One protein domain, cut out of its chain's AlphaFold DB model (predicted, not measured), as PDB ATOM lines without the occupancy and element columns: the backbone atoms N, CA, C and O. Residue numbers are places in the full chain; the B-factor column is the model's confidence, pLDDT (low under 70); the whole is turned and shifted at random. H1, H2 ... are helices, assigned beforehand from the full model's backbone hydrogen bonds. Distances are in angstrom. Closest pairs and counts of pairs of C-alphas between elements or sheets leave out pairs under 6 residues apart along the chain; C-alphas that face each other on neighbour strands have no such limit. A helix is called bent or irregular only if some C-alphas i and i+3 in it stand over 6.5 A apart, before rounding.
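Overview. This is residues 225 to 429 of the 651 residues of an uncharacterized protein of Planctomycetes bacterium (UniProt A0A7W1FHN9). Eight helices, nearly aligned, make a two-layered slab: H1, H2, H4 and H8 side by side in one layer, H3, H5, H6 and H7 in the other. Long H5 lies in the middle, H1 and H7 at opposite ends, and the loop between H7 and H8 passes from one layer to the other. The printed part has 205 residues with eight named helices, H1 to H8 in chain order, and no named strand: all helix. It is compact, radius of gyration of the C-alphas 17.9 A, spanning 59 by 45 by 30 A.

Along the chain. H5, residues 323 to 346, is longest, 34.4 A from C-alpha 323 at (-32.836, 28.019, -24.438). Before it come H1, residues 230 to 245, from C-alpha 230 at (-12.492, 12.042, -14.902); H2, 252 to 271, 30.0 A; H3, 277 to 294; and H4, 300 to 316. After it come H6, 354 to 371; H7, 384 to 393; and H8, 418 to 427, ending at C-alpha 427 (-22.998, 22.266, -37.750).

Arrangement. H2, H3, H4, H5, H6 and H8 form a bundle, helices packed together. H5 touches H4, C-alphas of Ala 301 and Ala 344 closest at 4.3 A, at a shallow tilt of 19 degrees, opposite ways. H5 touches H6 at Ala 338 and Ile 364, closest C-alphas 4.6 A apart. H5 touches H3 at Ser 282 and Thr 336, closest C-alphas 5.5 A apart, the same way. H8 touches H4, C-alphas of Asp 309 and Ala 420 closest at 4.0 A. H2 touches H3, C-alphas of Ala 269 and Thr 281 closest at 4.9 A. H1 touches H2, and H7 touches H6. H4 is irregular, but only just, C-alphas 306 and 309 being 6.9 A apart, with a kink of 28 degrees near residue 307. Every O i to N i+4 pair is within hydrogen-bond range in H1, H3, H5, H6 and H8; H2 has 15 of 16, H4 9 of 13 and H7 5 of 6.

Size, cuts and confidence. The C-alphas of Asn 248 and Ala 401 are farthest apart, 59.7 A. The printed part has no cut. The links H6 to H7 and H7 to H8 are long, 12 and 24 residues. Residues 246 to 251 stand free. pLDDT is under 70 at residue 275 and residues 409 to 413.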
ATOM      1  N   ASP A 225      -7.233   8.344 -18.731       89.62
ATOM      2  CA  ASP A 225      -8.238   8.717 -19.720       89.62
ATOM      3  C   ASP A 225      -9.317   9.582 -19.052       89.62
ATOM      4  O   ASP A 225     -10.007   9.133 -18.133       89.62
ATOM      5  N   ALA A 226      -9.451  10.832 -19.506       90.25
ATOM      6  CA  ALA A 226     -10.412  11.784 -18.953       90.25
ATOM      7  C   ALA A 226     -11.861  11.317 -19.143       90.25
ATOM      8  O   ALA A 226     -12.704  11.619 -18.304       90.25
ATOM      9  N   GLU A 227     -12.150  10.581 -20.222       89.31
ATOM     10  CA  GLU A 227     -13.501  10.107 -20.536       89.31
ATOM     11  C   GLU A 227     -13.907   8.927 -19.649       89.31
ATOM     12  O   GLU A 227     -15.076   8.795 -19.295       89.31
ATOM     13  N   LYS A 228     -12.939   8.093 -19.246       92.06
ATOM     14  CA  LYS A 228     -13.185   6.908 -18.407       92.06
ATOM     15  C   LYS A 228     -13.087   7.212 -16.916       92.06
ATOM     16  O   LYS A 228     -13.931   6.756 -16.152       92.06
ATOM     17  N   ASN A 229     -12.082   7.988 -16.508       91.69
ATOM     18  CA  ASN A 229     -11.748   8.233 -15.102       91.69
ATOM     19  C   ASN A 229     -11.588   9.742 -14.798       91.69
ATOM     20  O   ASN A 229     -10.528  10.166 -14.327       91.69
ATOM     21  N   PRO A 230     -12.616  10.586 -15.030       91.62
ATOM     22  CA  PRO A 230     -12.492  12.042 -14.902       91.62
ATOM     23  C   PRO A 230     -12.113  12.494 -13.484       91.62
ATOM     24  O   PRO A 230     -11.272  13.378 -13.319       91.62
ATOM     25  N   THR A 231     -12.692  11.879 -12.448       92.75
ATOM     26  CA  THR A 231     -12.418  12.224 -11.040       92.75
ATOM     27  C   THR A 231     -10.984  11.883 -10.639       92.75
ATOM     28  O   THR A 231     -10.310  12.706 -10.017       92.75
ATOM     29  N   GLU A 232     -10.511  10.695 -11.021       93.56
ATOM     30  CA  GLU A 232      -9.152  10.229 -10.734       93.56
ATOM     31  C   GLU A 232      -8.120  11.083 -11.473       93.56
ATOM     32  O   GLU A 232      -7.199  11.603 -10.847       93.56
ATOM     33  N   LYS A 233      -8.331  11.334 -12.774       94.06
ATOM     34  CA  LYS A 233      -7.470  12.219 -13.567       94.06
ATOM     35  C   LYS A 233      -7.402  13.616 -12.963       94.06
ATOM     36  O   LYS A 233      -6.317  14.157 -12.791       94.06
ATOM     37  N   SER A 234      -8.544  14.183 -12.575       93.50
ATOM     38  CA  SER A 234      -8.601  15.498 -11.932       93.50
ATOM     39  C   SER A 234      -7.803  15.549 -10.623       93.50
ATOM     40  O   SER A 234      -7.115  16.533 -10.351       93.50
ATOM     41  N   ALA A 235      -7.881  14.498  -9.799       94.19
ATOM     42  CA  ALA A 235      -7.097  14.400  -8.572       94.19
ATOM     43  C   ALA A 235      -5.593  14.263  -8.863       94.19
ATOM     44  O   ALA A 235      -4.796  14.961  -8.239       94.19
ATOM     45  N   ALA A 236      -5.222  13.434  -9.842       93.69
ATOM     46  CA  ALA A 236      -3.837  13.229 -10.253       93.69
ATOM     47  C   ALA A 236      -3.210  14.500 -10.851       93.69
ATOM     48  O   ALA A 236      -2.099  14.861 -10.473       93.69
ATOM     49  N   VAL A 237      -3.934  15.234 -11.705       94.56
ATOM     50  CA  VAL A 237      -3.486  16.523 -12.266       94.56
ATOM     51  C   VAL A 237      -3.238  17.543 -11.153       94.56
ATOM     52  O   VAL A 237      -2.189  18.186 -11.135       94.56
ATOM     53  N   ARG A 238      -4.148  17.654 -10.173       93.62
ATOM     54  CA  ARG A 238      -3.940  18.535  -9.010       93.62
ATOM     55  C   ARG A 238      -2.733  18.118  -8.176       93.62
ATOM     56  O   ARG A 238      -1.947  18.977  -7.788       93.62
ATOM     57  N   ALA A 239      -2.577  16.824  -7.900       91.25
ATOM     58  CA  ALA A 239      -1.441  16.310  -7.140       91.25
ATOM     59  C   ALA A 239      -0.109  16.596  -7.854       91.25
ATOM     60  O   ALA A 239       0.829  17.082  -7.225       91.25
ATOM     61  N   ALA A 240      -0.056  16.385  -9.172       93.62
ATOM     62  CA  ALA A 240       1.102  16.710  -9.995       93.62
ATOM     63  C   ALA A 240       1.406  18.217  -9.991       93.62
ATOM     64  O   ALA A 240       2.558  18.604  -9.816       93.62
ATOM     65  N   ALA A 241       0.388  19.077 -10.100       92.50
ATOM     66  CA  ALA A 241       0.569  20.527 -10.058       92.50
ATOM     67  C   ALA A 241       1.137  21.006  -8.709       92.50
ATOM     68  O   ALA A 241       2.043  21.839  -8.685       92.50
ATOM     69  N   VAL A 242       0.650  20.450  -7.591       90.38
ATOM     70  CA  VAL A 242       1.180  20.732  -6.245       90.38
ATOM     71  C   VAL A 242       2.629  20.267  -6.122       90.38
ATOM     72  O   VAL A 242       3.469  21.033  -5.651       90.38
ATOM     73  N   ALA A 243       2.937  19.049  -6.580       87.62
ATOM     74  CA  ALA A 243       4.295  18.515  -6.547       87.62
ATOM     75  C   ALA A 243       5.259  19.392  -7.359       87.62
ATOM     76  O   ALA A 243       6.273  19.826  -6.825       87.62
ATOM     77  N   ILE A 244       4.905  19.747  -8.599       88.38
ATOM     78  CA  ILE A 244       5.693  20.653  -9.453       88.38
ATOM     79  C   ILE A 244       5.871  22.034  -8.809       88.38
ATOM     80  O   ILE A 244       6.928  22.650  -8.946       88.38
ATOM     81  N   GLY A 245       4.849  22.535  -8.113       85.38
ATOM     82  CA  GLY A 245       4.902  23.811  -7.400       85.38
ATOM     83  C   GLY A 245       5.932  23.851  -6.267       85.38
ATOM     84  O   GLY A 245       6.386  24.937  -5.916       85.38
ATOM     85  N   ALA A 246       6.327  22.696  -5.723       84.06
ATOM     86  CA  ALA A 246       7.334  22.598  -4.666       84.06
ATOM     87  C   ALA A 246       8.784  22.694  -5.184       84.06
ATOM     88  O   ALA A 246       9.701  22.921  -4.393       84.06
ATOM     89  N   PHE A 247       9.006  22.538  -6.493       82.25
ATOM     90  CA  PHE A 247      10.334  22.637  -7.103       82.25
ATOM     91  C   PHE A 247      10.719  24.090  -7.427       82.25
ATOM     92  O   PHE A 247       9.891  25.001  -7.482       82.25
ATOM     93  N   ASN A 248      12.014  24.319  -7.660       75.75
ATOM     94  CA  ASN A 248      12.552  25.640  -7.980       75.75
ATOM     95  C   ASN A 248      11.946  26.193  -9.281       75.75
ATOM     96  O   ASN A 248      12.190  25.667 -10.361       75.75
ATOM     97  N   ALA A 249      11.239  27.322  -9.190       72.94
ATOM     98  CA  ALA A 249      10.530  27.943 -10.309       72.94
ATOM     99  C   ALA A 249      11.404  28.337 -11.519       72.94
ATOM    100  O   ALA A 249      10.850  28.660 -12.566       72.94
ATOM    101  N   LYS A 250      12.738  28.333 -11.386       77.81
ATOM    102  CA  LYS A 250      13.677  28.659 -12.472       77.81
ATOM    103  C   LYS A 250      13.995  27.493 -13.410       77.81
ATOM    104  O   LYS A 250      14.664  27.724 -14.413       77.81
ATOM    105  N   ASP A 251      13.578  26.272 -13.088       82.56
ATOM    106  CA  ASP A 251      13.861  25.118 -13.936       82.56
ATOM    107  C   ASP A 251      12.942  25.117 -15.181       82.56
ATOM    108  O   ASP A 251      11.715  25.053 -15.026       82.56
ATOM    109  N   PRO A 252      13.498  25.206 -16.409       84.25
ATOM    110  CA  PRO A 252      12.712  25.253 -17.642       84.25
ATOM    111  C   PRO A 252      11.823  24.019 -17.837       84.25
ATOM    112  O   PRO A 252      10.715  24.161 -18.355       84.25
ATOM    113  N   ILE A 253      12.235  22.841 -17.350       86.88
ATOM    114  CA  ILE A 253      11.436  21.617 -17.509       86.88
ATOM    115  C   ILE A 253      10.094  21.727 -16.778       86.88
ATOM    116  O   ILE A 253       9.078  21.218 -17.238       86.88
ATOM    117  N   LEU A 254      10.042  22.454 -15.658       89.00
ATOM    118  CA  LEU A 254       8.804  22.630 -14.901       89.00
ATOM    119  C   LEU A 254       7.805  23.512 -15.651       89.00
ATOM    120  O   LEU A 254       6.600  23.350 -15.470       89.00
ATOM    121  N   ALA A 255       8.277  24.446 -16.481       87.25
ATOM    122  CA  ALA A 255       7.405  25.259 -17.323       87.25
ATOM    123  C   ALA A 255       6.759  24.417 -18.437       87.25
ATOM    124  O   ALA A 255       5.555  24.543 -18.660       87.25
ATOM    125  N   GLU A 256       7.529  23.520 -19.062       91.12
ATOM    126  CA  GLU A 256       7.033  22.523 -20.024       91.12
ATOM    127  C   GLU A 256       5.986  21.606 -19.369       91.12
ATOM    128  O   GLU A 256       4.854  21.492 -19.844       91.12
ATOM    129  N   LEU A 257       6.294  21.027 -18.203       93.31
ATOM    130  CA  LEU A 257       5.360  20.150 -17.483       93.31
ATOM    131  C   LEU A 257       4.062  20.856 -17.073       93.31
ATOM    132  O   LEU A 257       2.992  20.247 -17.115       93.31
ATOM    133  N   ARG A 258       4.121  22.139 -16.691       93.62
ATOM    134  CA  ARG A 258       2.917  22.925 -16.372       93.62
ATOM    135  C   ARG A 258       1.997  23.076 -17.580       93.62
ATOM    136  O   ARG A 258       0.786  22.995 -17.398       93.62
ATOM    137  N   GLN A 259       2.537  23.250 -18.787       93.75
ATOM    138  CA  GLN A 259       1.723  23.289 -20.008       93.75
ATOM    139  C   GLN A 259       1.023  21.957 -20.254       93.75
ATOM    140  O   GLN A 259      -0.181  21.925 -20.498       93.75
ATOM    141  N   TRP A 260       1.747  20.850 -20.096       95.50
ATOM    142  CA  TRP A 260       1.167  19.516 -20.194       95.50
ATOM    143  C   TRP A 260       0.069  19.266 -19.152       95.50
ATOM    144  O   TRP A 260      -0.983  18.720 -19.488       95.50
ATOM    145  N   LEU A 261       0.260  19.700 -17.903       95.56
ATOM    146  CA  LEU A 261      -0.779  19.606 -16.875       95.56
ATOM    147  C   LEU A 261      -1.981  20.508 -17.160       95.56
ATOM    148  O   LEU A 261      -3.105  20.068 -16.938       95.56
ATOM    149  N   ALA A 262      -1.776  21.722 -17.681       95.25
ATOM    150  CA  ALA A 262      -2.868  22.604 -18.099       95.25
ATOM    151  C   ALA A 262      -3.682  21.983 -19.246       95.25
ATOM    152  O   ALA A 262      -4.911  22.004 -19.217       95.25
ATOM    153  N   TRP A 263      -3.016  21.340 -20.209       95.50
ATOM    154  CA  TRP A 263      -3.683  20.533 -21.235       95.50
ATOM    155  C   TRP A 263      -4.457  19.352 -20.622       95.50
ATOM    156  O   TRP A 263      -5.615  19.120 -20.970       95.50
ATOM    157  N   GLY A 264      -3.868  18.646 -19.652       94.94
ATOM    158  CA  GLY A 264      -4.538  17.581 -18.903       94.94
ATOM    159  C   GLY A 264      -5.780  18.057 -18.138       94.94
ATOM    160  O   GLY A 264      -6.798  17.363 -18.140       94.94
ATOM    161  N   ASP A 265      -5.729  19.244 -17.530       94.75
ATOM    162  CA  ASP A 265      -6.865  19.866 -16.839       94.75
ATOM    163  C   ASP A 265      -7.959  20.299 -17.826       94.75
ATOM    164  O   ASP A 265      -9.138  20.033 -17.594       94.75
ATOM    165  N   ALA A 266      -7.582  20.852 -18.985       95.00
ATOM    166  CA  ALA A 266      -8.522  21.168 -20.059       95.00
ATOM    167  C   ALA A 266      -9.264  19.915 -20.552       95.00
ATOM    168  O   ALA A 266     -10.481  19.950 -20.740       95.00
ATOM    169  N   GLN A 267      -8.574  18.776 -20.688       93.88
ATOM    170  CA  GLN A 267      -9.215  17.498 -21.018       93.88
ATOM    171  C   GLN A 267     -10.202  17.032 -19.945       93.88
ATOM    172  O   GLN A 267     -11.279  16.544 -20.282       93.88
ATOM    173  N   VAL A 268      -9.861  17.176 -18.662       93.31
ATOM    174  CA  VAL A 268     -10.780  16.862 -17.557       93.31
ATOM    175  C   VAL A 268     -12.006  17.770 -17.607       93.31
ATOM    176  O   VAL A 268     -13.131  17.289 -17.474       93.31
ATOM    177  N   ALA A 269     -11.807  19.074 -17.809       92.38
ATOM    178  CA  ALA A 269     -12.883  20.053 -17.875       92.38
ATOM    179  C   ALA A 269     -13.844  19.774 -19.047       92.38
ATOM    180  O   ALA A 269     -15.060  19.837 -18.858       92.38
ATOM    181  N   LEU A 270     -13.310  19.361 -20.202       90.69
ATOM    182  CA  LEU A 270     -14.061  19.035 -21.420       90.69
ATOM    183  C   LEU A 270     -15.071  17.889 -21.266       90.69
ATOM    184  O   LEU A 270     -16.076  17.874 -21.975       90.69
ATOM    185  N   VAL A 271     -14.804  16.928 -20.378       89.44
ATOM    186  CA  VAL A 271     -15.671  15.751 -20.166       89.44
ATOM    187  C   VAL A 271     -16.816  16.056 -19.190       89.44
ATOM    188  O   VAL A 271     -17.804  15.321 -19.121       89.44
ATOM    189  N   ARG A 272     -16.731  17.157 -18.436       83.12
ATOM    190  CA  ARG A 272     -17.762  17.529 -17.460       83.12
ATOM    191  C   ARG A 272     -19.040  17.985 -18.158       83.12
ATOM    192  O   ARG A 272     -19.012  18.670 -19.174       83.12
ATOM    193  N   GLN A 273     -20.175  17.664 -17.542       74.00
ATOM    194  CA  GLN A 273     -21.510  18.030 -18.036       74.00
ATOM    195  C   GLN A 273     -22.255  19.007 -17.107       74.00
ATOM    196  O   GLN A 273     -23.425  19.320 -17.331       74.00
ATOM    197  N   ASP A 274     -21.595  19.491 -16.050       79.88
ATOM    198  CA  ASP A 274     -22.212  20.364 -15.049       79.88
ATOM    199  C   ASP A 274     -22.424  21.818 -15.523       79.88
ATOM    200  O   ASP A 274     -22.086  22.210 -16.646       79.88
ATOM    201  N   LEU A 275     -23.053  22.625 -14.656       68.62
ATOM    202  CA  LEU A 275     -23.410  24.021 -14.931       68.62
ATOM    203  C   LEU A 275     -22.213  24.885 -15.339       68.62
ATOM    204  O   LEU A 275     -22.354  25.685 -16.267       68.62
ATOM    205  N   ASP A 276     -21.050  24.639 -14.736       82.94
ATOM    206  CA  ASP A 276     -19.838  25.444 -14.885       82.94
ATOM    207  C   ASP A 276     -18.868  24.891 -15.939       82.94
ATOM    208  O   ASP A 276     -17.821  25.498 -16.171       82.94
ATOM    209  N   ALA A 277     -19.176  23.752 -16.570       83.94
ATOM    210  CA  ALA A 277     -18.250  23.036 -17.449       83.94
ATOM    211  C   ALA A 277     -17.662  23.927 -18.558       83.94
ATOM    212  O   ALA A 277     -16.455  23.904 -18.794       83.94
ATOM    213  N   ALA A 278     -18.491  24.771 -19.182       85.25
ATOM    214  CA  ALA A 278     -18.050  25.705 -20.219       85.25
ATOM    215  C   ALA A 278     -17.052  26.742 -19.681       85.25
ATOM    216  O   ALA A 278     -16.008  26.967 -20.285       85.25
ATOM    217  N   LYS A 279     -17.343  27.338 -18.516       89.56
ATOM    218  CA  LYS A 279     -16.468  28.335 -17.889       89.56
ATOM    219  C   LYS A 279     -15.141  27.715 -17.459       89.56
ATOM    220  O   LYS A 279     -14.097  28.223 -17.835       89.56
ATOM    221  N   ARG A 280     -15.177  26.583 -16.749       89.50
ATOM    222  CA  ARG A 280     -13.964  25.887 -16.286       89.50
ATOM    223  C   ARG A 280     -13.080  25.447 -17.441       89.50
ATOM    224  O   ARG A 280     -11.865  25.550 -17.348       89.50
ATOM    225  N   THR A 281     -13.687  24.969 -18.526       93.00
ATOM    226  CA  THR A 281     -12.924  24.609 -19.722       93.00
ATOM    227  C   THR A 281     -12.305  25.839 -20.362       93.00
ATOM    228  O   THR A 281     -11.146  25.791 -20.758       93.00
ATOM    229  N   SER A 282     -13.041  26.951 -20.416       93.31
ATOM    230  CA  SER A 282     -12.491  28.226 -20.869       93.31
ATOM    231  C   SER A 282     -11.293  28.648 -20.018       93.31
ATOM    232  O   SER A 282     -10.233  28.900 -20.575       93.31
ATOM    233  N   ASP A 283     -11.416  28.622 -18.689       94.31
ATOM    234  CA  ASP A 283     -10.339  28.979 -17.760       94.31
ATOM    235  C   ASP A 283      -9.106  28.069 -17.942       94.31
ATOM    236  O   ASP A 283      -7.983  28.563 -18.040       94.31
ATOM    237  N   ALA A 284      -9.304  26.751 -18.067       94.12
ATOM    238  CA  ALA A 284      -8.220  25.786 -18.280       94.12
ATOM    239  C   ALA A 284      -7.518  25.970 -19.639       94.12
ATOM    240  O   ALA A 284      -6.291  25.918 -19.725       94.12
ATOM    241  N   VAL A 285      -8.279  26.236 -20.706       94.94
ATOM    242  CA  VAL A 285      -7.720  26.543 -22.031       94.94
ATOM    243  C   VAL A 285      -6.978  27.879 -22.008       94.94
ATOM    244  O   VAL A 285      -5.888  27.972 -22.564       94.94
ATOM    245  N   GLN A 286      -7.510  28.906 -21.344       96.00
ATOM    246  CA  GLN A 286      -6.824  30.192 -21.203       96.00
ATOM    247  C   GLN A 286      -5.517  30.057 -20.422       96.00
ATOM    248  O   GLN A 286      -4.528  30.684 -20.794       96.00
ATOM    249  N   GLU A 287      -5.469  29.209 -19.395       95.00
ATOM    250  CA  GLU A 287      -4.228  28.917 -18.678       95.00
ATOM    251  C   GLU A 287      -3.193  28.229 -19.580       95.00
ATOM    252  O   GLU A 287      -2.031  28.639 -19.594       95.00
ATOM    253  N   LEU A 288      -3.607  27.253 -20.399       95.12
ATOM    254  CA  LEU A 288      -2.736  26.639 -21.407       95.12
ATOM    255  C   LEU A 288      -2.178  27.689 -22.384       95.12
ATOM    256  O   LEU A 288      -0.969  27.736 -22.609       95.12
ATOM    257  N   ILE A 289      -3.037  28.563 -22.921       95.06
ATOM    258  CA  ILE A 289      -2.645  29.647 -23.840       95.06
ATOM    259  C   ILE A 289      -1.663  30.607 -23.158       95.06
ATOM    260  O   ILE A 289      -0.633  30.973 -23.728       95.06
ATOM    261  N   ARG A 290      -1.954  31.005 -21.917       95.88
ATOM    262  CA  ARG A 290      -1.111  31.911 -21.134       95.88
ATOM    263  C   ARG A 290       0.276  31.315 -20.898       95.88
ATOM    264  O   ARG A 290       1.272  32.025 -21.036       95.88
ATOM    265  N   LEU A 291       0.350  30.032 -20.541       92.94
ATOM    266  CA  LEU A 291       1.616  29.332 -20.326       92.94
ATOM    267  C   LEU A 291       2.415  29.185 -21.627       92.94
ATOM    268  O   LEU A 291       3.614  29.454 -21.608       92.94
ATOM    269  N   ALA A 292       1.760  28.854 -22.744       91.38
ATOM    270  CA  ALA A 292       2.390  28.793 -24.065       91.38
ATOM    271  C   ALA A 292       2.976  30.150 -24.498       91.38
ATOM    272  O   ALA A 292       4.067  30.212 -25.062       91.38
ATOM    273  N   GLY A 293       2.292  31.256 -24.185       91.56
ATOM    274  CA  GLY A 293       2.807  32.606 -24.429       91.56
ATOM    275  C   GLY A 293       3.984  32.995 -23.532       91.56
ATOM    276  O   GLY A 293       4.900  33.676 -23.988       91.56
ATOM    277  N   ALA A 294       3.983  32.559 -22.271       90.62
ATOM    278  CA  ALA A 294       5.068  32.843 -21.328       90.62
ATOM    279  C   ALA A 294       6.324  31.991 -21.584       90.62
ATOM    280  O   ALA A 294       7.444  32.457 -21.370       90.62
ATOM    281  N   HIS A 295       6.136  30.748 -22.031       88.69
ATOM    282  CA  HIS A 295       7.189  29.758 -22.223       88.69
ATOM    283  C   HIS A 295       6.954  28.989 -23.531       88.69
ATOM    284  O   HIS A 295       6.514  27.843 -23.495       88.69
ATOM    285  N   PRO A 296       7.217  29.598 -24.697       86.19
ATOM    286  CA  PRO A 296       6.951  28.948 -25.973       86.19
ATOM    287  C   PRO A 296       7.851  27.721 -26.146       86.19
ATOM    288  O   PRO A 296       9.072  27.838 -26.229       86.19
ATOM    289  N   VAL A 297       7.226  26.546 -26.206       88.56
ATOM    290  CA  VAL A 297       7.878  25.247 -26.444       88.56
ATOM    291  C   VAL A 297       7.312  24.615 -27.716       88.56
ATOM    292  O   VAL A 297       6.221  24.990 -28.163       88.56
ATOM    293  N   SER A 298       8.045  23.689 -28.334       87.00
ATOM    294  CA  SER A 298       7.710  23.149 -29.660       87.00
ATOM    295  C   SER A 298       6.325  22.490 -29.728       87.00
ATOM    296  O   SER A 298       5.648  22.594 -30.752       87.00
ATOM    297  N   GLU A 299       5.878  21.876 -28.635       91.75
ATOM    298  CA  GLU A 299       4.613  21.150 -28.538       91.75
ATOM    299  C   GLU A 299       3.391  22.049 -28.279       91.75
ATOM    300  O   GLU A 299       2.260  21.607 -28.483       91.75
ATOM    301  N   SER A 300       3.586  23.317 -27.882       92.25
ATOM    302  CA  SER A 300       2.502  24.213 -27.426       92.25
ATOM    303  C   SER A 300       1.349  24.308 -28.433       92.25
ATOM    304  O   SER A 300       0.173  24.190 -28.081       92.25
ATOM    305  N   ALA A 301       1.686  24.495 -29.714       92.25
ATOM    306  CA  ALA A 301       0.701  24.602 -30.784       92.25
ATOM    307  C   ALA A 301      -0.064  23.289 -30.990       92.25
ATOM    308  O   ALA A 301      -1.277  23.306 -31.187       92.25
ATOM    309  N   GLY A 302       0.623  22.148 -30.909       93.00
ATOM    310  CA  GLY A 302      -0.001  20.843 -31.081       93.00
ATOM    311  C   GLY A 302      -0.924  20.457 -29.930       93.00
ATOM    312  O   GLY A 302      -2.001  19.918 -30.189       93.00
ATOM    313  N   LEU A 303      -0.569  20.806 -28.686       94.06
ATOM    314  CA  LEU A 303      -1.452  20.649 -27.523       94.06
ATOM    315  C   LEU A 303      -2.768  21.413 -27.725       94.06
ATOM    316  O   LEU A 303      -3.843  20.864 -27.495       94.06
ATOM    317  N   ALA A 304      -2.699  22.654 -28.221       94.56
ATOM    318  CA  ALA A 304      -3.885  23.443 -28.541       94.56
ATOM    319  C   ALA A 304      -4.683  22.867 -29.732       94.56
ATOM    320  O   ALA A 304      -5.913  22.853 -29.694       94.56
ATOM    321  N   MET A 305      -4.014  22.357 -30.775       94.25
ATOM    322  CA  MET A 305      -4.676  21.732 -31.934       94.25
ATOM    323  C   MET A 305      -5.473  20.474 -31.555       94.25
ATOM    324  O   MET A 305      -6.569  20.277 -32.078       94.25
ATOM    325  N   GLU A 306      -4.963  19.644 -30.638       92.94
ATOM    326  CA  GLU A 306      -5.642  18.411 -30.199       92.94
ATOM    327  C   GLU A 306      -6.987  18.693 -29.515       92.94
ATOM    328  O   GLU A 306      -7.934  17.912 -29.643       92.94
ATOM    329  N   LEU A 307      -7.113  19.840 -28.840       94.12
ATOM    330  CA  LEU A 307      -8.339  20.218 -28.137       94.12
ATOM    331  C   LEU A 307      -9.467  20.668 -29.077       94.12
ATOM    332  O   LEU A 307     -10.633  20.607 -28.686       94.12
ATOM    333  N   LEU A 308      -9.161  21.105 -30.306       95.38
ATOM    334  CA  LEU A 308     -10.130  21.766 -31.192       95.38
ATOM    335  C   LEU A 308     -11.348  20.890 -31.494       95.38
ATOM    336  O   LEU A 308     -12.489  21.328 -31.370       95.38
ATOM    337  N   ASP A 309     -11.127  19.629 -31.851       92.94
ATOM    338  CA  ASP A 309     -12.211  18.707 -32.196       92.94
ATOM    339  C   ASP A 309     -13.083  18.371 -30.975       92.94
ATOM    340  O   ASP A 309     -14.313  18.324 -31.073       92.94
ATOM    341  N   ARG A 310     -12.473  18.237 -29.789       92.19
ATOM    342  CA  ARG A 310     -13.212  18.065 -28.527       92.19
ATOM    343  C   ARG A 310     -14.050  19.300 -28.200       92.19
ATOM    344  O   ARG A 310     -15.216  19.150 -27.851       92.19
ATOM    345  N   LEU A 311     -13.500  20.502 -28.373       94.12
ATOM    346  CA  LEU A 311     -14.204  21.766 -28.149       94.12
ATOM    347  C   LEU A 311     -15.433  21.905 -29.061       94.12
ATOM    348  O   LEU A 311     -16.522  22.212 -28.573       94.12
ATOM    349  N   VAL A 312     -15.296  21.613 -30.364       93.00
ATOM    350  CA  VAL A 312     -16.436  21.636 -31.303       93.00
ATOM    351  C   VAL A 312     -17.463  20.560 -30.935       93.00
ATOM    352  O   VAL A 312     -18.664  20.829 -30.942       93.00
ATOM    353  N   ARG A 313     -17.016  19.338 -30.603       89.50
ATOM    354  CA  ARG A 313     -17.905  18.248 -30.166       89.50
ATOM    355  C   ARG A 313     -18.733  18.653 -28.963       89.50
ATOM    356  O   ARG A 313     -19.954  18.515 -29.017       89.50
ATOM    357  N   THR A 314     -18.086  19.148 -27.914       87.69
ATOM    358  CA  THR A 314     -18.786  19.549 -26.701       87.69
ATOM    359  C   THR A 314     -19.736  20.685 -27.040       87.69
ATOM    360  O   THR A 314     -20.931  20.469 -26.928       87.69
ATOM    361  N   GLY A 315     -19.278  21.795 -27.630       86.62
ATOM    362  CA  GLY A 315     -20.133  22.938 -28.000       86.62
ATOM    363  C   GLY A 315     -21.320  22.616 -28.927       86.62
ATOM    364  O   GLY A 315     -22.284  23.380 -28.986       86.62
ATOM    365  N   SER A 316     -21.296  21.475 -29.625       83.31
ATOM    366  CA  SER A 316     -22.404  21.011 -30.468       83.31
ATOM    367  C   SER A 316     -23.559  20.325 -29.731       83.31
ATOM    368  O   SER A 316     -24.644  20.226 -30.300       83.31
ATOM    369  N   ARG A 317     -23.354  19.858 -28.491       80.00
ATOM    370  CA  ARG A 317     -24.319  19.046 -27.726       80.00
ATOM    371  C   ARG A 317     -24.601  19.674 -26.360       80.00
ATOM    372  O   ARG A 317     -24.001  19.266 -25.364       80.00
ATOM    373  N   PRO A 318     -25.472  20.690 -26.297       79.62
ATOM    374  CA  PRO A 318     -25.764  21.364 -25.046       79.62
ATOM    375  C   PRO A 318     -26.511  20.449 -24.060       79.62
ATOM    376  O   PRO A 318     -27.310  19.611 -24.475       79.62
ATOM    377  N   PRO A 319     -26.278  20.614 -22.748       78.44
ATOM    378  CA  PRO A 319     -27.021  19.903 -21.707       78.44
ATOM    379  C   PRO A 319     -28.497  20.336 -21.645       78.44
ATOM    380  O   PRO A 319     -28.864  21.400 -22.147       78.44
ATOM    381  N   TYR A 320     -29.333  19.543 -20.958       76.69
ATOM    382  CA  TYR A 320     -30.753  19.848 -20.730       76.69
ATOM    383  C   TYR A 320     -30.952  21.141 -19.929       76.69
ATOM    384  O   TYR A 320     -30.765  21.145 -18.712       76.69
ATOM    385  N   ARG A 321     -31.272  22.252 -20.612       76.31
ATOM    386  CA  ARG A 321     -31.389  23.612 -20.044       76.31
ATOM    387  C   ARG A 321     -32.388  24.484 -20.804       76.31
ATOM    388  O   ARG A 321     -32.795  24.147 -21.918       76.31
ATOM    389  N   ALA A 322     -32.718  25.630 -20.201       81.06
ATOM    390  CA  ALA A 322     -33.461  26.706 -20.847       81.06
ATOM    391  C   ALA A 322     -32.724  27.216 -22.107       81.06
ATOM    392  O   ALA A 322     -31.489  27.228 -22.128       81.06
ATOM    393  N   PRO A 323     -33.442  27.651 -23.158       80.75
ATOM    394  CA  PRO A 323     -32.836  28.019 -24.438       80.75
ATOM    395  C   PRO A 323     -31.799  29.136 -24.349       80.75
ATOM    396  O   PRO A 323     -30.764  29.060 -25.005       80.75
ATOM    397  N   GLU A 324     -32.037  30.154 -23.524       84.69
ATOM    398  CA  GLU A 324     -31.111  31.273 -23.339       84.69
ATOM    399  C   GLU A 324     -29.777  30.798 -22.750       84.69
ATOM    400  O   GLU A 324     -28.705  31.243 -23.165       84.69
ATOM    401  N   ASP A 325     -29.834  29.849 -21.814       84.94
ATOM    402  CA  ASP A 325     -28.641  29.246 -21.225       84.94
ATOM    403  C   ASP A 325     -27.917  28.350 -22.227       84.94
ATOM    404  O   ASP A 325     -26.688  28.326 -22.236       84.94
ATOM    405  N   VAL A 326     -28.648  27.651 -23.104       84.50
ATOM    406  CA  VAL A 326     -28.052  26.881 -24.207       84.50
ATOM    407  C   VAL A 326     -27.301  27.800 -25.170       84.50
ATOM    408  O   VAL A 326     -26.172  27.489 -25.551       84.50
ATOM    409  N   VAL A 327     -27.884  28.944 -25.539       86.31
ATOM    410  CA  VAL A 327     -27.232  29.925 -26.418       86.31
ATOM    411  C   VAL A 327     -25.967  30.483 -25.767       86.31
ATOM    412  O   VAL A 327     -24.902  30.417 -26.378       86.31
ATOM    413  N   ARG A 328     -26.041  30.940 -24.508       87.50
ATOM    414  CA  ARG A 328     -24.871  31.438 -23.759       87.50
ATOM    415  C   ARG A 328     -23.784  30.373 -23.611       87.50
ATOM    416  O   ARG A 328     -22.596  30.658 -23.709       87.50
ATOM    417  N   TRP A 329     -24.188  29.131 -23.371       86.88
ATOM    418  CA  TRP A 329     -23.269  28.008 -23.266       86.88
ATOM    419  C   TRP A 329     -22.557  27.747 -24.599       86.88
ATOM    420  O   TRP A 329     -21.335  27.623 -24.613       86.88
ATOM    421  N   ARG A 330     -23.286  27.728 -25.725       88.25
ATOM    422  CA  ARG A 330     -22.707  27.561 -27.071       88.25
ATOM    423  C   ARG A 330     -21.736  28.690 -27.400       88.25
ATOM    424  O   ARG A 330     -20.640  28.417 -27.882       88.25
ATOM    425  N   ASP A 331     -22.133  29.926 -27.110       90.50
ATOM    426  CA  ASP A 331     -21.307  31.120 -27.284       90.50
ATOM    427  C   ASP A 331     -19.946  30.963 -26.589       90.50
ATOM    428  O   ASP A 331     -18.904  31.083 -27.232       90.50
ATOM    429  N   GLN A 332     -19.942  30.549 -25.317       91.19
ATOM    430  CA  GLN A 332     -18.714  30.316 -24.551       91.19
ATOM    431  C   GLN A 332     -17.821  29.216 -25.156       91.19
ATOM    432  O   GLN A 332     -16.591  29.340 -25.155       91.19
ATOM    433  N   TRP A 333     -18.404  28.130 -25.672       92.81
ATOM    434  CA  TRP A 333     -17.632  27.049 -26.293       92.81
ATOM    435  C   TRP A 333     -16.989  27.473 -27.605       92.81
ATOM    436  O   TRP A 333     -15.799  27.227 -27.800       92.81
ATOM    437  N   PHE A 334     -17.739  28.141 -28.482       93.88
ATOM    438  CA  PHE A 334     -17.185  28.639 -29.740       93.88
ATOM    439  C   PHE A 334     -16.185  29.780 -29.508       93.88
ATOM    440  O   PHE A 334     -15.178  29.840 -30.208       93.88
ATOM    441  N   ALA A 335     -16.369  30.593 -28.461       94.88
ATOM    442  CA  ALA A 335     -15.362  31.549 -27.999       94.88
ATOM    443  C   ALA A 335     -14.049  30.861 -27.608       94.88
ATOM    444  O   ALA A 335     -12.966  31.268 -28.030       94.88
ATOM    445  N   THR A 336     -14.151  29.801 -26.804       95.94
ATOM    446  CA  THR A 336     -12.996  29.037 -26.321       95.94
ATOM    447  C   THR A 336     -12.298  28.317 -27.474       95.94
ATOM    448  O   THR A 336     -11.072  28.317 -27.544       95.94
ATOM    449  N   LEU A 337     -13.061  27.773 -28.425       96.81
ATOM    450  CA  LEU A 337     -12.541  27.191 -29.662       96.81
ATOM    451  C   LEU A 337     -11.762  28.211 -30.498       96.81
ATOM    452  O   LEU A 337     -10.636  27.920 -30.902       96.81
ATOM    453  N   ALA A 338     -12.333  29.394 -30.744       96.75
ATOM    454  CA  ALA A 338     -11.679  30.450 -31.512       96.75
ATOM    455  C   ALA A 338     -10.377  30.915 -30.837       96.75
ATOM    456  O   ALA A 338      -9.349  31.045 -31.505       96.75
ATOM    457  N   ALA A 339     -10.385  31.090 -29.511       96.31
ATOM    458  CA  ALA A 339      -9.191  31.432 -28.739       96.31
ATOM    459  C   ALA A 339      -8.117  30.332 -28.821       96.31
ATOM    460  O   ALA A 339      -6.952  30.628 -29.083       96.31
ATOM    461  N   CYS A 340      -8.512  29.065 -28.674       96.69
ATOM    462  CA  CYS A 340      -7.613  27.913 -28.772       96.69
ATOM    463  C   CYS A 340      -6.980  27.799 -30.167       96.69
ATOM    464  O   CYS A 340      -5.769  27.625 -30.286       96.69
ATOM    465  N   ALA A 341      -7.771  27.957 -31.232       97.19
ATOM    466  CA  ALA A 341      -7.276  27.937 -32.608       97.19
ATOM    467  C   ALA A 341      -6.368  29.141 -32.918       97.19
ATOM    468  O   ALA A 341      -5.369  28.997 -33.621       97.19
ATOM    469  N   THR A 342      -6.675  30.316 -32.357       96.75
ATOM    470  CA  THR A 342      -5.829  31.515 -32.471       96.75
ATOM    471  C   THR A 342      -4.478  31.299 -31.801       96.75
ATOM    472  O   THR A 342      -3.449  31.596 -32.403       96.75
ATOM    473  N   ALA A 343      -4.460  30.727 -30.596       94.25
ATOM    474  CA  ALA A 343      -3.223  30.395 -29.898       94.25
ATOM    475  C   ALA A 343      -2.416  29.321 -30.638       94.25
ATOM    476  O   ALA A 343      -1.212  29.480 -30.819       94.25
ATOM    477  N   ALA A 344      -3.076  28.272 -31.144       94.81
ATOM    478  CA  ALA A 344      -2.433  27.261 -31.982       94.81
ATOM    479  C   ALA A 344      -1.757  27.890 -33.212       94.81
ATOM    480  O   ALA A 344      -0.628  27.533 -33.539       94.81
ATOM    481  N   LEU A 345      -2.412  28.854 -33.868       94.75
ATOM    482  CA  LEU A 345      -1.847  29.574 -35.009       94.75
ATOM    483  C   LEU A 345      -0.685  30.486 -34.591       94.75
ATOM    484  O   LEU A 345       0.354  30.477 -35.247       94.75
ATOM    485  N   ALA A 346      -0.834  31.244 -33.504       92.38
ATOM    486  CA  ALA A 346       0.170  32.193 -33.022       92.38
ATOM    487  C   ALA A 346       1.456  31.514 -32.528       92.38
ATOM    488  O   ALA A 346       2.545  32.045 -32.727       92.38
ATOM    489  N   HIS A 347       1.334  30.339 -31.909       88.62
ATOM    490  CA  HIS A 347       2.468  29.557 -31.412       88.62
ATOM    491  C   HIS A 347       2.989  28.537 -32.429       88.62
ATOM    492  O   HIS A 347       3.953  27.826 -32.149       88.62
ATOM    493  N   SER A 348       2.366  28.438 -33.606       87.50
ATOM    494  CA  SER A 348       2.859  27.563 -34.664       87.50
ATOM    495  C   SER A 348       4.137  28.111 -35.297       87.50
ATOM    496  O   SER A 348       4.274  29.307 -35.551       87.50
ATOM    497  N   SER A 349       5.074  27.213 -35.595       82.75
ATOM    498  CA  SER A 349       6.275  27.544 -36.363       82.75
ATOM    499  C   SER A 349       5.914  28.058 -37.763       82.75
ATOM    500  O   SER A 349       4.928  27.622 -38.370       82.75
ATOM    501  N   SER A 350       6.756  28.913 -38.351       80.06
ATOM    502  CA  SER A 350       6.688  29.243 -39.787       80.06
ATOM    503  C   SER A 350       6.843  28.001 -40.682       80.06
ATOM    504  O   SER A 350       6.449  28.026 -41.848       80.06
ATOM    505  N   ALA A 351       7.299  26.886 -40.115       80.50
ATOM    506  CA  ALA A 351       7.418  25.600 -40.777       80.50
ATOM    507  C   ALA A 351       6.105  24.806 -40.905       80.50
ATOM    508  O   ALA A 351       6.069  23.858 -41.690       80.50
ATOM    509  N   ILE A 352       5.030  25.143 -40.166       85.69
ATOM    510  CA  ILE A 352       3.770  24.392 -40.309       85.69
ATOM    511  C   ILE A 352       3.201  24.525 -41.730       85.69
ATOM    512  O   ILE A 352       3.374  25.577 -42.362       85.69
ATOM    513  N   PRO A 353       2.489  23.497 -42.226       85.19
ATOM    514  CA  PRO A 353       1.838  23.560 -43.521       85.19
ATOM    515  C   PRO A 353       0.958  24.795 -43.711       85.19
ATOM    516  O   PRO A 353       0.211  25.197 -42.817       85.19
ATOM    517  N   GLU A 354       1.003  25.396 -44.898       87.69
ATOM    518  CA  GLU A 354       0.137  26.536 -45.198       87.69
ATOM    519  C   GLU A 354      -1.342  26.124 -45.175       87.69
ATOM    520  O   GLU A 354      -2.185  26.857 -44.662       87.69
ATOM    521  N   GLU A 355      -1.662  24.905 -45.615       89.12
ATOM    522  CA  GLU A 355      -3.020  24.366 -45.543       89.12
ATOM    523  C   GLU A 355      -3.491  24.256 -44.091       89.12
ATOM    524  O   GLU A 355      -4.658  24.511 -43.808       89.12
ATOM    525  N   TRP A 356      -2.594  23.932 -43.156       89.88
ATOM    526  CA  TRP A 356      -2.903  23.884 -41.727       89.88
ATOM    527  C   TRP A 356      -3.193  25.281 -41.174       89.88
ATOM    528  O   TRP A 356      -4.175  25.459 -40.453       89.88
ATOM    529  N   ARG A 357      -2.417  26.300 -41.574       92.25
ATOM    530  CA  ARG A 357      -2.716  27.703 -41.225       92.25
ATOM    531  C   ARG A 357      -4.081  28.129 -41.740       92.25
ATOM    532  O   ARG A 357      -4.843  28.754 -41.006       92.25
ATOM    533  N   TRP A 358      -4.401  27.780 -42.981       94.56
ATOM    534  CA  TRP A 358      -5.701  28.078 -43.568       94.56
ATOM    535  C   TRP A 358      -6.847  27.371 -42.854       94.56
ATOM    536  O   TRP A 358      -7.890  27.984 -42.635       94.56
ATOM    537  N   GLN A 359      -6.653  26.122 -42.428       94.50
ATOM    538  CA  GLN A 359      -7.642  25.411 -41.621       94.50
ATOM    539  C   GLN A 359      -7.839  26.059 -40.251       94.50
ATOM    540  O   GLN A 359      -8.985  26.257 -39.861       94.50
ATOM    541  N   LEU A 360      -6.772  26.467 -39.556       95.81
ATOM    542  CA  LEU A 360      -6.891  27.213 -38.296       95.81
ATOM    543  C   LEU A 360      -7.640  28.529 -38.487       95.81
ATOM    544  O   LEU A 360      -8.583  28.802 -37.751       95.81
ATOM    545  N   ARG A 361      -7.277  29.321 -39.504       96.88
ATOM    546  CA  ARG A 361      -7.977  30.574 -39.838       96.88
ATOM    547  C   ARG A 361      -9.461  30.333 -40.117       96.88
ATOM    548  O   ARG A 361     -10.303  31.088 -39.640       96.88
ATOM    549  N   LEU A 362      -9.785  29.265 -40.842       96.50
ATOM    550  CA  LEU A 362     -11.164  28.899 -41.146       96.50
ATOM    551  C   LEU A 362     -11.926  28.390 -39.911       96.50
ATOM    552  O   LEU A 362     -13.104  28.699 -39.776       96.50
ATOM    553  N   ILE A 363     -11.272  27.663 -38.997       97.25
ATOM    554  CA  ILE A 363     -11.846  27.252 -37.703       97.25
ATOM    555  C   ILE A 363     -12.153  28.483 -36.847       97.25
ATOM    556  O   ILE A 363     -13.252  28.568 -36.305       97.25
ATOM    557  N   ILE A 364     -11.225  29.445 -36.763       97.56
ATOM    558  CA  ILE A 364     -11.426  30.716 -36.048       97.56
ATOM    559  C   ILE A 364     -12.640  31.445 -36.632       97.56
ATOM    560  O   ILE A 364     -13.604  31.699 -35.915       97.56
ATOM    561  N   HIS A 365     -12.639  31.710 -37.943       97.31
ATOM    562  CA  HIS A 365     -13.736  32.406 -38.624       97.31
ATOM    563  C   HIS A 365     -15.075  31.669 -38.484       97.31
ATOM    564  O   HIS A 365     -16.085  32.277 -38.145       97.31
ATOM    565  N   GLY A 366     -15.092  30.349 -38.680       96.44
ATOM    566  CA  GLY A 366     -16.299  29.533 -38.545       96.44
ATOM    567  C   GLY A 366     -16.866  29.537 -37.124       96.44
ATOM    568  O   GLY A 366     -18.079  29.659 -36.956       96.44
ATOM    569  N   ALA A 367     -16.007  29.458 -36.103       96.38
ATOM    570  CA  ALA A 367     -16.408  29.548 -34.701       96.38
ATOM    571  C   ALA A 367     -17.004  30.925 -34.367       96.38
ATOM    572  O   ALA A 367     -18.077  30.995 -33.766       96.38
ATOM    573  N   GLU A 368     -16.365  32.011 -34.819       95.69
ATOM    574  CA  GLU A 368     -16.892  33.371 -34.660       95.69
ATOM    575  C   GLU A 368     -18.251  33.537 -35.341       95.69
ATOM    576  O   GLU A 368     -19.206  34.023 -34.733       95.69
ATOM    577  N   CYS A 369     -18.373  33.080 -36.589       94.94
ATOM    578  CA  CYS A 369     -19.623  33.156 -37.328       94.94
ATOM    579  C   CYS A 369     -20.739  32.349 -36.664       94.94
ATOM    580  O   CYS A 369     -21.860  32.843 -36.623       94.94
ATOM    581  N   LEU A 370     -20.458  31.162 -36.108       92.56
ATOM    582  CA  LEU A 370     -21.439  30.325 -35.395       92.56
ATOM    583  C   LEU A 370     -21.920  30.926 -34.068       92.56
ATOM    584  O   LEU A 370     -23.024  30.604 -33.626       92.56
ATOM    585  N   ARG A 371     -21.122  31.805 -33.462       91.69
ATOM    586  CA  ARG A 371     -21.510  32.648 -32.323       91.69
ATOM    587  C   ARG A 371     -22.362  33.860 -32.743       91.69
ATOM    588  O   ARG A 371     -22.977  34.510 -31.909       91.69
ATOM    589  N   GLY A 372     -22.425  34.168 -34.037       89.00
ATOM    590  CA  GLY A 372     -23.035  35.403 -34.535       89.00
ATOM    591  C   GLY A 372     -22.090  36.611 -34.485       89.00
ATOM    592  O   GLY A 372     -22.559  37.747 -34.528       89.00
ATOM    593  N   GLY A 373     -20.777  36.372 -34.403       86.38
ATOM    594  CA  GLY A 373     -19.735  37.395 -34.443       86.38
ATOM    595  C   GLY A 373     -19.637  38.125 -35.788       86.38
ATOM    596  O   GLY A 373     -20.314  37.804 -36.771       86.38
ATOM    597  N   THR A 374     -18.778  39.145 -35.836       80.50
ATOM    598  CA  THR A 374     -18.599  39.998 -37.016       80.50
ATOM    599  C   THR A 374     -18.035  39.219 -38.200       80.50
ATOM    600  O   THR A 374     -17.006  38.551 -38.109       80.50
ATOM    601  N   ARG A 375     -18.701  39.348 -39.352       85.88
ATOM    602  CA  ARG A 375     -18.268  38.740 -40.614       85.88
ATOM    603  C   ARG A 375     -16.964  39.388 -41.070       85.88
ATOM    604  O   ARG A 375     -16.913  40.604 -41.243       85.88
ATOM    605  N   GLN A 376     -15.936  38.581 -41.306       90.06
ATOM    606  CA  GLN A 376     -14.681  39.056 -41.884       90.06
ATOM    607  C   GLN A 376     -14.711  38.969 -43.417       90.06
ATOM    608  O   GLN A 376     -15.266  38.003 -43.958       90.06
ATOM    609  N   PRO A 377     -14.105  39.935 -44.136       92.69
ATOM    610  CA  PRO A 377     -13.946  39.832 -45.582       92.69
ATOM    611  C   PRO A 377     -13.135  38.583 -45.937       92.69
ATOM    612  O   PRO A 377     -12.287  38.136 -45.167       92.69
ATOM    613  N   THR A 378     -13.409  38.002 -47.107       94.44
ATOM    614  CA  THR A 378     -12.623  36.860 -47.595       94.44
ATOM    615  C   THR A 378     -11.192  37.321 -47.883       94.44
ATOM    616  O   THR A 378     -11.041  38.287 -48.633       94.44
ATOM    617  N   PRO A 379     -10.156  36.667 -47.326       95.62
ATOM    618  CA  PRO A 379      -8.769  37.027 -47.609       95.62
ATOM    619  C   PRO A 379      -8.461  36.891 -49.103       95.62
ATOM    620  O   PRO A 379      -8.898  35.931 -49.741       95.62
ATOM    621  N   ALA A 380      -7.723  37.848 -49.666       94.44
ATOM    622  CA  ALA A 380      -7.437  37.893 -51.103       94.44
ATOM    623  C   ALA A 380      -6.518  36.743 -51.545       94.44
ATOM    624  O   ALA A 380      -6.616  36.254 -52.665       94.44
ATOM    625  N   GLU A 381      -5.650  36.305 -50.640       95.06
ATOM    626  CA  GLU A 381      -4.684  35.230 -50.818       95.06
ATOM    627  C   GLU A 381      -5.253  33.833 -50.497       95.06
ATOM    628  O   GLU A 381      -4.542  32.836 -50.604       95.06
ATOM    629  N   ALA A 382      -6.523  33.741 -50.079       93.50
ATOM    630  CA  ALA A 382      -7.127  32.469 -49.698       93.50
ATOM    631  C   ALA A 382      -7.259  31.528 -50.913       93.50
ATOM    632  O   ALA A 382      -7.851  31.919 -51.924       93.50
ATOM    633  N   PRO A 383      -6.808  30.261 -50.814       93.38
ATOM    634  CA  PRO A 383      -7.046  29.284 -51.866       93.38
ATOM    635  C   PRO A 383      -8.549  29.024 -52.015       93.38
ATOM    636  O   PRO A 383      -9.328  29.185 -51.073       93.38
ATOM    637  N   GLU A 384      -8.974  28.582 -53.196       91.06
ATOM    638  CA  GLU A 384     -10.395  28.495 -53.559       91.06
ATOM    639  C   GLU A 384     -11.237  27.646 -52.582       91.06
ATOM    640  O   GLU A 384     -12.360  28.014 -52.211       91.06
ATOM    641  N   TRP A 385     -10.664  26.542 -52.087       90.50
ATOM    642  CA  TRP A 385     -11.308  25.678 -51.095       90.50
ATOM    643  C   TRP A 385     -11.568  26.403 -49.761       90.50
ATOM    644  O   TRP A 385     -12.554  26.098 -49.087       90.50
ATOM    645  N   VAL A 386     -10.729  27.376 -49.386       94.38
ATOM    646  CA  VAL A 386     -10.936  28.243 -48.213       94.38
ATOM    647  C   VAL A 386     -11.934  29.334 -48.549       94.38
ATOM    648  O   VAL A 386     -12.877  29.527 -47.792       94.38
ATOM    649  N   ALA A 387     -11.750  30.034 -49.670       94.25
ATOM    650  CA  ALA A 387     -12.556  31.197 -50.031       94.25
ATOM    651  C   ALA A 387     -14.059  30.871 -50.085       94.25
ATOM    652  O   ALA A 387     -14.874  31.607 -49.529       94.25
ATOM    653  N   SER A 388     -14.428  29.736 -50.685       92.62
ATOM    654  CA  SER A 388     -15.819  29.259 -50.736       92.62
ATOM    655  C   SER A 388     -16.408  29.003 -49.339       92.62
ATOM    656  O   SER A 388     -17.491  29.496 -49.022       92.62
ATOM    657  N   ARG A 389     -15.673  28.299 -48.466       94.25
ATOM    658  CA  ARG A 389     -16.066  28.021 -47.069       94.25
ATOM    659  C   ARG A 389     -16.125  29.288 -46.220       94.25
ATOM    660  O   ARG A 389     -17.035  29.444 -45.414       94.25
ATOM    661  N   TRP A 390     -15.189  30.208 -46.425       96.00
ATOM    662  CA  TRP A 390     -15.121  31.486 -45.724       96.00
ATOM    663  C   TRP A 390     -16.363  32.332 -45.995       96.00
ATOM    664  O   TRP A 390     -17.011  32.806 -45.060       96.00
ATOM    665  N   ARG A 391     -16.735  32.476 -47.276       95.25
ATOM    666  CA  ARG A 391     -17.967  33.168 -47.684       95.25
ATOM    667  C   ARG A 391     -19.209  32.467 -47.145       95.25
ATOM    668  O   ARG A 391     -20.098  33.151 -46.646       95.25
ATOM    669  N   ALA A 392     -19.239  31.132 -47.176       94.75
ATOM    670  CA  ALA A 392     -20.352  30.357 -46.634       94.75
ATOM    671  C   ALA A 392     -20.553  30.607 -45.129       94.75
ATOM    672  O   ALA A 392     -21.666  30.921 -44.709       94.75
ATOM    673  N   PHE A 393     -19.484  30.566 -44.321       95.56
ATOM    674  CA  PHE A 393     -19.540  30.916 -42.892       95.56
ATOM    675  C   PHE A 393     -19.915  32.381 -42.664       95.56
ATOM    676  O   PHE A 393     -20.660  32.683 -41.739       95.56
ATOM    677  N   ALA A 394     -19.495  33.293 -43.542       94.62
ATOM    678  CA  ALA A 394     -19.951  34.681 -43.497       94.62
ATOM    679  C   ALA A 394     -21.437  34.844 -43.898       94.62
ATOM    680  O   ALA A 394     -21.985  35.940 -43.788       94.62
ATOM    681  N   GLY A 395     -22.106  33.777 -44.353       91.88
ATOM    682  CA  GLY A 395     -23.485  33.797 -44.837       91.88
ATOM    683  C   GLY A 395     -23.662  34.503 -46.184       91.88
ATOM    684  O   GLY A 395     -24.782  34.912 -46.484       91.88
ATOM    685  N   GLY A 396     -22.573  34.679 -46.940       91.94
ATOM    686  CA  GLY A 396     -22.561  35.225 -48.298       91.94
ATOM    687  C   GLY A 396     -22.513  34.127 -49.364       91.94
ATOM    688  O   GLY A 396     -22.470  32.938 -49.048       91.94
ATOM    689  N   ASN A 397     -22.495  34.520 -50.640       90.94
ATOM    690  CA  ASN A 397     -22.487  33.567 -51.750       90.94
ATOM    691  C   ASN A 397     -21.149  32.780 -51.817       90.94
ATOM    692  O   ASN A 397     -20.101  33.390 -52.057       90.94
ATOM    693  N   PRO A 398     -21.148  31.442 -51.644       89.50
ATOM    694  CA  PRO A 398     -19.945  30.613 -51.734       89.50
ATOM    695  C   PRO A 398     -19.319  30.570 -53.138       89.50
ATOM    696  O   PRO A 398     -18.122  30.304 -53.248       89.50
ATOM    697  N   GLY A 399     -20.078  30.878 -54.195       85.75
ATOM    698  CA  GLY A 399     -19.636  30.840 -55.595       85.75
ATOM    699  C   GLY A 399     -20.024  29.565 -56.357       85.75
ATOM    700  O   GLY A 399     -19.636  29.416 -57.510       85.75
ATOM    701  N   GLY A 400     -20.791  28.656 -55.743       80.38
ATOM    702  CA  GLY A 400     -21.244  27.407 -56.359       80.38
ATOM    703  C   GLY A 400     -22.200  26.605 -55.468       80.38
ATOM    704  O   GLY A 400     -22.362  26.906 -54.287       80.38
ATOM    705  N   ALA A 401     -22.838  25.575 -56.039       74.50
ATOM    706  CA  ALA A 401     -23.779  24.689 -55.332       74.50
ATOM    707  C   ALA A 401     -23.093  23.595 -54.487       74.50
ATOM    708  O   ALA A 401     -23.723  22.979 -53.629       74.50
ATOM    709  N   SER A 402     -21.801  23.366 -54.716       79.56
ATOM    710  CA  SER A 402     -20.925  22.475 -53.956       79.56
ATOM    711  C   SER A 402     -19.591  23.176 -53.709       79.56
ATOM    712  O   SER A 402     -19.265  24.163 -54.379       79.56
ATOM    713  N   PHE A 403     -18.809  22.698 -52.736       82.31
ATOM    714  CA  PHE A 403     -17.450  23.203 -52.587       82.31
ATOM    715  C   PHE A 403     -16.663  22.840 -53.841       82.31
ATOM    716  O   PHE A 403     -16.557  21.666 -54.194       82.31
ATOM    717  N   SER A 404     -16.098  23.852 -54.491       70.62
ATOM    718  CA  SER A 404     -15.376  23.694 -55.752       70.62
ATOM    719  C   SER A 404     -14.111  22.850 -55.622       70.62
ATOM    720  O   SER A 404     -13.624  22.301 -56.606       70.62
ATOM    721  N   SER A 405     -13.581  22.712 -54.404       79.56
ATOM    722  CA  SER A 405     -12.423  21.877 -54.109       79.56
ATOM    723  C   SER A 405     -12.553  21.184 -52.745       79.56
ATOM    724  O   SER A 405     -13.008  21.810 -51.766       79.56
ATOM    725  N   PRO A 406     -12.147  19.898 -52.648       81.69
ATOM    726  CA  PRO A 406     -12.048  19.206 -51.371       81.69
ATOM    727  C   PRO A 406     -10.986  19.877 -50.496       81.69
ATOM    728  O   PRO A 406     -10.069  20.534 -50.993       81.69
ATOM    729  N   ILE A 407     -11.106  19.704 -49.181       82.31
ATOM    730  CA  ILE A 407     -10.043  20.114 -48.259       82.31
ATOM    731  C   ILE A 407      -8.804  19.277 -48.618       82.31
ATOM    732  O   ILE A 407      -8.932  18.049 -48.657       82.31
ATOM    733  N   PRO A 408      -7.642  19.896 -48.911       77.56
ATOM    734  CA  PRO A 408      -6.449  19.167 -49.314       77.56
ATOM    735  C   PRO A 408      -6.131  18.040 -48.332       77.56
ATOM    736  O   PRO A 408      -5.907  18.268 -47.142       77.56
ATOM    737  N   LEU A 409      -6.135  16.813 -48.853       64.44
ATOM    738  CA  LEU A 409      -5.681  15.632 -48.142       64.44
ATOM    739  C   LEU A 409      -4.230  15.420 -48.532       64.44
ATOM    740  O   LEU A 409      -3.936  14.858 -49.585       64.44
ATOM    741  N   LEU A 410      -3.315  15.869 -47.685       60.56
ATOM    742  CA  LEU A 410      -1.960  15.352 -47.752       60.56
ATOM    743  C   LEU A 410      -2.081  13.911 -47.247       60.56
ATOM    744  O   LEU A 410      -2.231  13.681 -46.054       60.56
ATOM    745  N   ALA A 411      -2.173  12.951 -48.176       44.34
ATOM    746  CA  ALA A 411      -2.507  11.544 -47.905       44.34
ATOM    747  C   ALA A 411      -1.554  10.862 -46.902       44.34
ATOM    748  O   ALA A 411      -1.867   9.799 -46.373       44.34
ATOM    749  N   GLU A 412      -0.412  11.495 -46.639       52.28
ATOM    750  CA  GLU A 412       0.640  11.067 -45.719       52.28
ATOM    751  C   GLU A 412       0.603  11.820 -44.374       52.28
ATOM    752  O   GLU A 412       1.308  11.441 -43.447       52.28
ATOM    753  N   GLU A 413      -0.225  12.863 -44.226       61.94
ATOM    754  CA  GLU A 413      -0.285  13.697 -43.023       61.94
ATOM    755  C   GLU A 413      -1.511  13.388 -42.158       61.94
ATOM    756  O   GLU A 413      -2.669  13.577 -42.548       61.94
ATOM    757  N   ARG A 414      -1.260  12.996 -40.907       72.50
ATOM    758  CA  ARG A 414      -2.286  12.946 -39.860       72.50
ATOM    759  C   ARG A 414      -2.623  14.363 -39.404       72.50
ATOM    760  O   ARG A 414      -2.110  14.840 -38.401       72.50
ATOM    761  N   ASN A 415      -3.485  15.039 -40.154       82.38
ATOM    762  CA  ASN A 415      -3.930  16.387 -39.827       82.38
ATOM    763  C   ASN A 415      -4.858  16.389 -38.586       82.38
ATOM    764  O   ASN A 415      -5.994  15.909 -38.687       82.38
ATOM    765  N   PRO A 416      -4.430  16.959 -37.441       83.25
ATOM    766  CA  PRO A 416      -5.193  16.904 -36.192       83.25
ATOM    767  C   PRO A 416      -6.431  17.815 -36.185       83.25
ATOM    768  O   PRO A 416      -7.337  17.623 -35.381       83.25
ATOM    769  N   MET A 417      -6.504  18.800 -37.083       88.75
ATOM    770  CA  MET A 417      -7.560  19.824 -37.081       88.75
ATOM    771  C   MET A 417      -8.750  19.449 -37.958       88.75
ATOM    772  O   MET A 417      -9.838  20.009 -37.813       88.75
ATOM    773  N   ARG A 418      -8.557  18.497 -38.876       88.44
ATOM    774  CA  ARG A 418      -9.570  18.094 -39.850       88.44
ATOM    775  C   ARG A 418     -10.911  17.709 -39.202       88.44
ATOM    776  O   ARG A 418     -11.920  18.257 -39.646       88.44
ATOM    777  N   PRO A 419     -10.961  16.865 -38.149       90.12
ATOM    778  CA  PRO A 419     -12.234  16.501 -37.522       90.12
ATOM    779  C   PRO A 419     -12.998  17.708 -36.957       90.12
ATOM    780  O   PRO A 419     -14.225  17.769 -37.054       90.12
ATOM    781  N   ALA A 420     -12.277  18.704 -36.425       93.50
ATOM    782  CA  ALA A 420     -12.871  19.939 -35.923       93.50
ATOM    783  C   ALA A 420     -13.511  20.753 -37.059       93.50
ATOM    784  O   ALA A 420     -14.658  21.185 -36.944       93.50
ATOM    785  N   LEU A 421     -12.791  20.927 -38.174       93.56
ATOM    786  CA  LEU A 421     -13.279  21.674 -39.334       93.56
ATOM    787  C   LEU A 421     -14.480  20.991 -40.005       93.56
ATOM    788  O   LEU A 421     -15.477  21.654 -40.288       93.56
ATOM    789  N   GLU A 422     -14.420  19.676 -40.223       90.94
ATOM    790  CA  GLU A 422     -15.539  18.903 -40.786       90.94
ATOM    791  C   GLU A 422     -16.795  19.034 -39.918       90.94
ATOM    792  O   GLU A 422     -17.895  19.256 -40.426       90.94
ATOM    793  N   ARG A 423     -16.634  19.003 -38.591       91.06
ATOM    794  CA  ARG A 423     -17.746  19.185 -37.658       91.06
ATOM    795  C   ARG A 423     -18.322  20.600 -37.689       91.06
ATOM    796  O   ARG A 423     -19.537  20.742 -37.609       91.06
ATOM    797  N   LEU A 424     -17.501  21.643 -37.835       93.44
ATOM    798  CA  LEU A 424     -18.003  23.014 -38.015       93.44
ATOM    799  C   LEU A 424     -18.825  23.150 -39.303       93.44
ATOM    800  O   LEU A 424     -19.895  23.755 -39.282       93.44
ATOM    801  N   ILE A 425     -18.358  22.550 -40.402       91.75
ATOM    802  CA  ILE A 425     -19.076  22.508 -41.686       91.75
ATOM    803  C   ILE A 425     -20.421  21.780 -41.526       91.75
ATOM    804  O   ILE A 425     -21.446  22.271 -42.004       91.75
ATOM    805  N   GLN A 426     -20.437  20.656 -40.803       89.00
ATOM    806  CA  GLN A 426     -21.659  19.909 -40.498       89.00
ATOM    807  C   GLN A 426     -22.640  20.735 -39.652       89.00
ATOM    808  O   GLN A 426     -23.827  20.786 -39.961       89.00
ATOM    809  N   LEU A 427     -22.160  21.423 -38.611       89.19
ATOM    810  CA  LEU A 427     -22.998  22.266 -37.750       89.19
ATOM    811  C   LEU A 427     -23.595  23.465 -38.487       89.19
ATOM    812  O   LEU A 427     -24.695  23.902 -38.151       89.19
ATOM    813  N   ALA A 428     -22.885  23.981 -39.488       91.50
ATOM    814  CA  ALA A 428     -23.376  25.031 -40.369       91.50
ATOM    815  C   ALA A 428     -24.331  24.515 -41.466       91.50
ATOM    816  O   ALA A 428     -24.890  25.325 -42.205       91.50
ATOM    817  N   ALA A 429     -24.546  23.194 -41.544       90.06
ATOM    818  CA  ALA A 429     -25.408  22.519 -42.511       90.06
ATOM    819  C   ALA A 429     -25.058  22.840 -43.976       90.06
ATOM    820  O   ALA A 429     -25.944  23.059 -44.797       90.06
TER     821      ALA A 429